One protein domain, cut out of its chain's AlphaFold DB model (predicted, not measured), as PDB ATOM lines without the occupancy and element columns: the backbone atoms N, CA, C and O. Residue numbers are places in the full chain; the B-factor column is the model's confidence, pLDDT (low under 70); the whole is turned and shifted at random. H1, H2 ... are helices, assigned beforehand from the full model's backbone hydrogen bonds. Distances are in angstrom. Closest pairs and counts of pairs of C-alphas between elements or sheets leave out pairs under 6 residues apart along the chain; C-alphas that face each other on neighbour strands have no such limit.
ATOM      1  N   PHE A 111     -54.528 -16.453  55.688       91.62
ATOM      2  CA  PHE A 111     -55.584 -16.582  54.687       91.62
ATOM      3  C   PHE A 111     -55.031 -16.998  53.321       91.62
ATOM      4  O   PHE A 111     -53.843 -16.840  53.029       91.62
ATOM      5  N   ASP A 112     -55.927 -17.473  52.461       92.94
ATOM      6  CA  ASP A 112     -55.646 -17.750  51.058       92.94
ATOM      7  C   ASP A 112     -55.999 -16.540  50.194       92.94
ATOM      8  O   ASP A 112     -57.156 -16.123  50.132       92.94
ATOM      9  N   ARG A 113     -55.014 -15.987  49.483       94.19
ATOM     10  CA  ARG A 113     -55.205 -14.817  48.614       94.19
ATOM     11  C   ARG A 113     -56.086 -15.132  47.402       94.19
ATOM     12  O   ARG A 113     -56.847 -14.275  46.972       94.19
ATOM     13  N   MET A 114     -55.983 -16.345  46.857       91.94
ATOM     14  CA  MET A 114     -56.743 -16.776  45.670       91.94
ATOM     15  C   MET A 114     -58.117 -17.381  46.004       91.94
ATOM     16  O   MET A 114     -58.859 -17.773  45.102       91.94
ATOM     17  N   GLY A 115     -58.462 -17.467  47.292       89.62
ATOM     18  CA  GLY A 115     -59.705 -18.059  47.769       89.62
ATOM     19  C   GLY A 115     -59.689 -19.590  47.830       89.62
ATOM     20  O   GLY A 115     -58.909 -20.283  47.172       89.62
ATOM     21  N   GLN A 116     -60.611 -20.127  48.630       88.25
ATOM     22  CA  GLN A 116     -60.639 -21.536  49.020       88.25
ATOM     23  C   GLN A 116     -60.756 -22.498  47.825       88.25
ATOM     24  O   GLN A 116     -60.042 -23.495  47.761       88.25
ATOM     25  N   GLY A 117     -61.621 -22.201  46.849       87.75
ATOM     26  CA  GLY A 117     -61.844 -23.092  45.705       87.75
ATOM     27  C   GLY A 117     -60.612 -23.250  44.809       87.75
ATOM     28  O   GLY A 117     -60.347 -24.346  44.318       87.75
ATOM     29  N   PHE A 118     -59.841 -22.175  44.609       90.81
ATOM     30  CA  PHE A 118     -58.566 -22.250  43.894       90.81
ATOM     31  C   PHE A 118     -57.547 -23.043  44.709       90.81
ATOM     32  O   PHE A 118     -56.945 -23.976  44.184       90.81
ATOM     33  N   CYS A 119     -57.393 -22.713  45.991       90.88
ATOM     34  CA  CYS A 119     -56.351 -23.301  46.822       90.88
ATOM     35  C   CYS A 119     -56.547 -24.792  47.097       90.88
ATOM     36  O   CYS A 119     -55.576 -25.540  47.069       90.88
ATOM     37  N   GLN A 120     -57.791 -25.261  47.213       88.44
ATOM     38  CA  GLN A 120     -58.089 -26.696  47.285       88.44
ATOM     39  C   GLN A 120     -57.682 -27.454  46.017       88.44
ATOM     40  O   GLN A 120     -57.283 -28.614  46.088       88.44
ATOM     41  N   ARG A 121     -57.801 -26.831  44.835       86.44
ATOM     42  CA  ARG A 121     -57.314 -27.435  43.584       86.44
ATOM     43  C   ARG A 121     -55.797 -27.358  43.491       86.44
ATOM     44  O   ARG A 121     -55.176 -28.315  43.044       86.44
ATOM     45  N   PHE A 122     -55.217 -26.239  43.914       86.44
ATOM     46  CA  PHE A 122     -53.775 -26.018  43.938       86.44
ATOM     47  C   PHE A 122     -53.060 -27.062  44.806       86.44
ATOM     48  O   PHE A 122     -52.059 -27.627  44.385       86.44
ATOM     49  N   GLU A 123     -53.612 -27.380  45.977       84.56
ATOM     50  CA  GLU A 123     -53.105 -28.438  46.855       84.56
ATOM     51  C   GLU A 123     -53.161 -29.821  46.186       84.56
ATOM     52  O   GLU A 123     -52.136 -30.488  46.059       84.56
ATOM     53  N   LYS A 124     -54.327 -30.200  45.651       79.19
ATOM     54  CA  LYS A 124     -54.551 -31.506  45.001       79.19
ATOM     55  C   LYS A 124     -53.775 -31.703  43.700       79.19
ATOM     56  O   LYS A 124     -53.549 -32.835  43.288       79.19
ATOM     57  N   SER A 125     -53.355 -30.620  43.045       68.19
ATOM     58  CA  SER A 125     -52.579 -30.688  41.797       68.19
ATOM     59  C   SER A 125     -51.196 -31.325  41.997       68.19
ATOM     60  O   SER A 125     -50.580 -31.739  41.022       68.19
ATOM     61  N   GLY A 126     -50.709 -31.431  43.240       62.34
ATOM     62  CA  GLY A 126     -49.498 -32.192  43.570       62.34
ATOM     63  C   GLY A 126     -49.711 -33.710  43.666       62.34
ATOM     64  O   GLY A 126     -48.743 -34.460  43.597       62.34
ATOM     65  N   GLU A 127     -50.956 -34.173  43.817       55.94
ATOM     66  CA  GLU A 127     -51.290 -35.586  44.064       55.94
ATOM     67  C   GLU A 127     -51.524 -36.376  42.766       55.94
ATOM     68  O   GLU A 127     -51.325 -37.589  42.720       55.94
ATOM     69  N   THR A 128     -51.917 -35.708  41.679       53.22
ATOM     70  CA  THR A 128     -52.130 -36.346  40.375       53.22
ATOM     71  C   THR A 128     -50.876 -36.280  39.505       53.22
ATOM     72  O   THR A 128     -50.580 -35.240  38.924       53.22
ATOM     73  N   SER A 129     -50.194 -37.414  39.289       47.59
ATOM     74  CA  SER A 129     -49.052 -37.530  38.353       47.59
ATOM     75  C   SER A 129     -49.364 -37.130  36.896       47.59
ATOM     76  O   SER A 129     -48.456 -37.055  36.073       47.59
ATOM     77  N   SER A 130     -50.635 -36.882  36.560       48.66
ATOM     78  CA  SER A 130     -51.118 -36.545  35.214       48.66
ATOM     79  C   SER A 130     -51.465 -35.063  35.012       48.66
ATOM     80  O   SER A 130     -51.762 -34.666  33.881       48.66
ATOM     81  N   SER A 131     -51.459 -34.222  36.053       51.34
ATOM     82  CA  SER A 131     -51.740 -32.795  35.870       51.34
ATOM     83  C   SER A 131     -50.527 -32.093  35.264       51.34
ATOM     84  O   SER A 131     -49.477 -31.976  35.884       51.34
ATOM     85  N   ARG A 132     -50.691 -31.526  34.062       51.34
ATOM     86  CA  ARG A 132     -49.722 -30.610  33.416       51.34
ATOM     87  C   ARG A 132     -49.429 -29.341  34.247       51.34
ATOM     88  O   ARG A 132     -48.665 -28.481  33.812       51.34
ATOM     89  N   GLN A 133     -50.065 -29.189  35.407       54.28
ATOM     90  CA  GLN A 133     -49.897 -28.075  36.327       54.28
ATOM     91  C   GLN A 133     -48.699 -28.330  37.239       54.28
ATOM     92  O   GLN A 133     -48.732 -29.171  38.125       54.28
ATOM     93  N   ARG A 134     -47.638 -27.553  37.005       62.84
ATOM     94  CA  ARG A 134     -46.370 -27.589  37.746       62.84
ATOM     95  C   ARG A 134     -46.431 -26.953  39.135       62.84
ATOM     96  O   ARG A 134     -45.399 -26.891  39.788       62.84
ATOM     97  N   TRP A 135     -47.577 -26.414  39.546       72.00
ATOM     98  CA  TRP A 135     -47.685 -25.573  40.735       72.00
ATOM     99  C   TRP A 135     -48.605 -26.216  41.755       72.00
ATOM    100  O   TRP A 135     -49.798 -26.383  41.503       72.00
ATOM    101  N   SER A 136     -48.039 -26.547  42.909       83.25
ATOM    102  CA  SER A 136     -48.783 -27.079  44.035       83.25
ATOM    103  C   SER A 136     -48.218 -26.556  45.354       83.25
ATOM    104  O   SER A 136     -47.305 -25.727  45.395       83.25
ATOM    105  N   CYS A 137     -48.782 -27.048  46.447       85.12
ATOM    106  CA  CYS A 137     -48.288 -26.851  47.801       85.12
ATOM    107  C   CYS A 137     -46.891 -27.497  48.049       85.12
ATOM    108  O   CYS A 137     -46.321 -27.319  49.126       85.12
ATOM    109  N   ASP A 138     -46.330 -28.224  47.080       79.00
ATOM    110  CA  ASP A 138     -45.039 -28.913  47.155       79.00
ATOM    111  C   ASP A 138     -43.805 -28.024  47.422       79.00
ATOM    112  O   ASP A 138     -43.839 -26.795  47.512       79.00
ATOM    113  N   THR A 139     -42.661 -28.703  47.529       70.81
ATOM    114  CA  THR A 139     -41.366 -28.096  47.850       70.81
ATOM    115  C   THR A 139     -40.738 -27.264  46.725       70.81
ATOM    116  O   THR A 139     -39.843 -26.464  47.012       70.81
ATOM    117  N   GLN A 140     -41.191 -27.409  45.476       77.81
ATOM    118  CA  GLN A 140     -40.635 -26.681  44.331       77.81
ATOM    119  C   GLN A 140     -41.256 -25.288  44.195       77.81
ATOM    120  O   GLN A 140     -40.571 -24.360  43.779       77.81
ATOM    121  N   ASN A 141     -42.514 -25.122  44.617       83.56
ATOM    122  CA  ASN A 141     -43.273 -23.876  44.456       83.56
ATOM    123  C   ASN A 141     -43.625 -23.197  45.783       83.56
ATOM    124  O   ASN A 141     -44.558 -22.397  45.852       83.56
ATOM    125  N   VAL A 142     -42.873 -23.488  46.845       89.38
ATOM    126  CA  VAL A 142     -43.160 -23.038  48.218       89.38
ATOM    127  C   VAL A 142     -43.358 -21.525  48.322       89.38
ATOM    128  O   VAL A 142     -44.244 -21.073  49.044       89.38
ATOM    129  N   ARG A 143     -42.560 -20.726  47.599       91.56
ATOM    130  CA  ARG A 143     -42.671 -19.257  47.609       91.56
ATOM    131  C   ARG A 143     -44.004 -18.791  47.021       91.56
ATOM    132  O   ARG A 143     -44.663 -17.934  47.611       91.56
ATOM    133  N   LEU A 144     -44.425 -19.380  45.901       90.81
ATOM    134  CA  LEU A 144     -45.726 -19.108  45.293       90.81
ATOM    135  C   LEU A 144     -46.855 -19.587  46.208       90.81
ATOM    136  O   LEU A 144     -47.737 -18.797  46.537       90.81
ATOM    137  N   ALA A 145     -46.785 -20.837  46.670       92.25
ATOM    138  CA  ALA A 145     -47.750 -21.457  47.571       92.25
ATOM    139  C   ALA A 145     -47.998 -20.598  48.822       92.25
ATOM    140  O   ALA A 145     -49.147 -20.329  49.170       92.25
ATOM    141  N   PHE A 146     -46.930 -20.087  49.444       93.75
ATOM    142  CA  PHE A 146     -47.016 -19.194  50.598       93.75
ATOM    143  C   PHE A 146     -47.748 -17.879  50.291       93.75
ATOM    144  O   PHE A 146     -48.505 -17.386  51.126       93.75
ATOM    145  N   ARG A 147     -47.538 -17.302  49.102       93.56
ATOM    146  CA  ARG A 147     -48.157 -16.029  48.693       93.56
ATOM    147  C   ARG A 147     -49.635 -16.175  48.328       93.56
ATOM    148  O   ARG A 147     -50.409 -15.237  48.534       93.56
ATOM    149  N   VAL A 148     -50.013 -17.309  47.735       93.56
ATOM    150  CA  VAL A 148     -51.339 -17.500  47.119       93.56
ATOM    151  C   VAL A 148     -52.302 -18.313  47.978       93.56
ATOM    152  O   VAL A 148     -53.481 -17.967  48.041       93.56
ATOM    153  N   CYS A 149     -51.803 -19.343  48.661       93.44
ATOM    154  CA  CYS A 149     -52.596 -20.348  49.369       93.44
ATOM    155  C   CYS A 149     -52.021 -20.649  50.757       93.44
ATOM    156  O   CYS A 149     -51.844 -21.806  51.135       93.44
ATOM    157  N   ARG A 150     -51.672 -19.599  51.512       92.62
ATOM    158  CA  ARG A 150     -50.954 -19.711  52.787       92.62
ATOM    159  C   ARG A 150     -51.650 -20.622  53.800       92.62
ATOM    160  O   ARG A 150     -50.981 -21.408  54.469       92.62
ATOM    161  N   ALA A 151     -52.968 -20.490  53.928       90.94
ATOM    162  CA  ALA A 151     -53.750 -21.230  54.907       90.94
ATOM    163  C   ALA A 151     -53.976 -22.667  54.438       90.94
ATOM    164  O   ALA A 151     -53.645 -23.593  55.177       90.94
ATOM    165  N   THR A 152     -54.447 -22.856  53.200       90.50
ATOM    166  CA  THR A 152     -54.681 -24.198  52.643       90.50
ATOM    167  C   THR A 152     -53.393 -25.022  52.601       90.50
ATOM    168  O   THR A 152     -53.392 -26.168  53.018       90.50
ATOM    169  N   CYS A 153     -52.258 -24.431  52.217       89.50
ATOM    170  CA  CYS A 153     -50.968 -25.125  52.223       89.50
ATOM    171  C   CYS A 153     -50.375 -25.347  53.634       89.50
ATOM    172  O   CYS A 153     -49.229 -25.778  53.753       89.50
ATOM    173  N   GLY A 154     -51.103 -25.028  54.708       89.19
ATOM    174  CA  GLY A 154     -50.721 -25.371  56.079       89.19
ATOM    175  C   GLY A 154     -49.647 -24.483  56.714       89.19
ATOM    176  O   GLY A 154     -49.260 -24.723  57.857       89.19
ATOM    177  N   PHE A 155     -49.189 -23.416  56.048       90.69
ATOM    178  CA  PHE A 155     -48.138 -22.534  56.583       90.69
ATOM    179  C   PHE A 155     -48.542 -21.829  57.885       90.69
ATOM    180  O   PHE A 155     -47.680 -21.432  58.661       90.69
ATOM    181  N   CYS A 156     -49.839 -21.684  58.139       89.62
ATOM    182  CA  CYS A 156     -50.382 -21.064  59.348       89.62
ATOM    183  C   CYS A 156     -50.270 -21.909  60.615       89.62
ATOM    184  O   CYS A 156     -50.325 -21.372  61.717       89.62
ATOM    185  N   HIS A 157     -50.111 -23.221  60.466       84.88
ATOM    186  CA  HIS A 157     -50.046 -24.161  61.587       84.88
ATOM    187  C   HIS A 157     -48.710 -24.904  61.635       84.88
ATOM    188  O   HIS A 157     -48.523 -25.809  62.442       84.88
ATOM    189  N   LEU A 158     -47.780 -24.512  60.768       86.88
ATOM    190  CA  LEU A 158     -46.458 -25.097  60.672       86.88
ATOM    191  C   LEU A 158     -45.562 -24.603  61.811       86.88
ATOM    192  O   LEU A 158     -45.601 -23.430  62.188       86.88
ATOM    193  N   ASP A 159     -44.696 -25.474  62.324       87.88
ATOM    194  CA  ASP A 159     -43.673 -25.065  63.281       87.88
ATOM    195  C   ASP A 159     -42.525 -24.328  62.573       87.88
ATOM    196  O   ASP A 159     -41.512 -24.907  62.178       87.88
ATOM    197  N   TRP A 160     -42.668 -23.011  62.430       88.62
ATOM    198  CA  TRP A 160     -41.667 -22.147  61.800       88.62
ATOM    199  C   TRP A 160     -40.305 -22.122  62.508       88.62
ATOM    200  O   TRP A 160     -39.339 -21.659  61.895       88.62
ATOM    201  N   ARG A 161     -40.168 -22.614  63.752       88.31
ATOM    202  CA  ARG A 161     -38.843 -22.747  64.393       88.31
ATOM    203  C   ARG A 161     -38.050 -23.887  63.776       88.31
ATOM    204  O   ARG A 161     -36.884 -23.690  63.445       88.31
ATOM    205  N   ASN A 162     -38.696 -25.032  63.582       89.12
ATOM    206  CA  ASN A 162     -38.010 -26.284  63.271       89.12
ATOM    207  C   ASN A 162     -38.225 -26.764  61.833       89.12
ATOM    208  O   ASN A 162     -37.443 -27.571  61.337       89.12
ATOM    209  N   ALA A 163     -39.232 -26.241  61.128       88.00
ATOM    210  CA  ALA A 163     -39.524 -26.666  59.769       88.00
ATOM    211  C   ALA A 163     -38.314 -26.455  58.832       88.00
ATOM    212  O   ALA A 163     -37.642 -25.406  58.901       88.00
ATOM    213  N   PRO A 164     -38.032 -27.425  57.943       89.62
ATOM    214  CA  PRO A 164     -36.951 -27.324  56.972       89.62
ATOM    215  C   PRO A 164     -37.200 -26.167  56.000       89.62
ATOM    216  O   PRO A 164     -38.331 -25.906  55.600       89.62
ATOM    217  N   ILE A 165     -36.144 -25.470  55.591       89.62
ATOM    218  CA  ILE A 165     -36.236 -24.408  54.579       89.62
ATOM    219  C   ILE A 165     -36.083 -25.036  53.191       89.62
ATOM    220  O   ILE A 165     -35.265 -25.939  53.002       89.62
ATOM    221  N   SER A 166     -36.868 -24.575  52.212       87.06
ATOM    222  CA  SER A 166     -36.692 -25.016  50.829       87.06
ATOM    223  C   SER A 166     -35.327 -24.583  50.299       87.06
ATOM    224  O   SER A 166     -34.935 -23.424  50.430       87.06
ATOM    225  N   GLN A 167     -34.619 -25.521  49.671       81.94
ATOM    226  CA  GLN A 167     -33.369 -25.245  48.955       81.94
ATOM    227  C   GLN A 167     -33.631 -24.524  47.621       81.94
ATOM    228  O   GLN A 167     -32.729 -23.917  47.048       81.94
ATOM    229  N   VAL A 168     -34.874 -24.573  47.131       81.94
ATOM    230  CA  VAL A 168     -35.298 -23.917  45.896       81.94
ATOM    231  C   VAL A 168     -35.884 -22.547  46.234       81.94
ATOM    232  O   VAL A 168     -36.816 -22.419  47.027       81.94
ATOM    233  N   CYS A 169     -35.306 -21.519  45.617       79.44
ATOM    234  CA  CYS A 169     -35.663 -20.112  45.797       79.44
ATOM    235  C   CYS A 169     -36.345 -19.481  44.581       79.44
ATOM    236  O   CYS A 169     -36.303 -18.257  44.434       79.44
ATOM    237  N   LEU A 170     -36.872 -20.320  43.694       64.69
ATOM    238  CA  LEU A 170     -37.523 -19.907  42.456       64.69
ATOM    239  C   LEU A 170     -38.953 -19.421  42.723       64.69
ATOM    240  O   LEU A 170     -39.592 -19.930  43.676       64.69
TER     241      LEU A 170
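AT A GLANCE: This is residues 111 to 170 of the 170 residues of an uncharacterized protein of Steinernema glaseri (UniProt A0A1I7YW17). With little regular structure, this domain is two short helices, H1 and H2, side by side and running opposite ways, with one long loop, residues 125 to 141, linking them and another, residues 149 to 170, following H2. Residues 157 to 164 stick out as a free loop, part of the final 22-residue stretch without a named element. The printed part has 60 residues, 16 of them in H1 then H2, with no named strand; its class is all helix. It is compact, with a radius of gyration of the C-alphas of 11.4 A and spans of 34 by 24 by 17 A.

IN THESE COORDINATES: H1, residues 116 to 124, starts at C-alpha 116 (-60.639, -21.536, 49.020) and is 12.4 A long. H2, residues 142 to 148, is 9.9 A long and ends at C-alpha 148 (-51.339, -17.500, 47.119).

HOW THE PARTS SIT: H1 and H2 are close but not clearly touching; their closest C-alphas, Cys 119 and Val 148, are 7.7 A apart. They run opposite ways at a shallow tilt of 18 degrees. Every O i to N i+4 pair is within hydrogen-bond range in H2, and 4 of 5 in H1.

THE WHOLE: The farthest C-alphas, Ser 130 and Arg 161, are 34.5 A apart. The H1 to H2 link is long, 17 residues. The printed part has no cut. Residues 125 to 134 and 170 have pLDDT under 70.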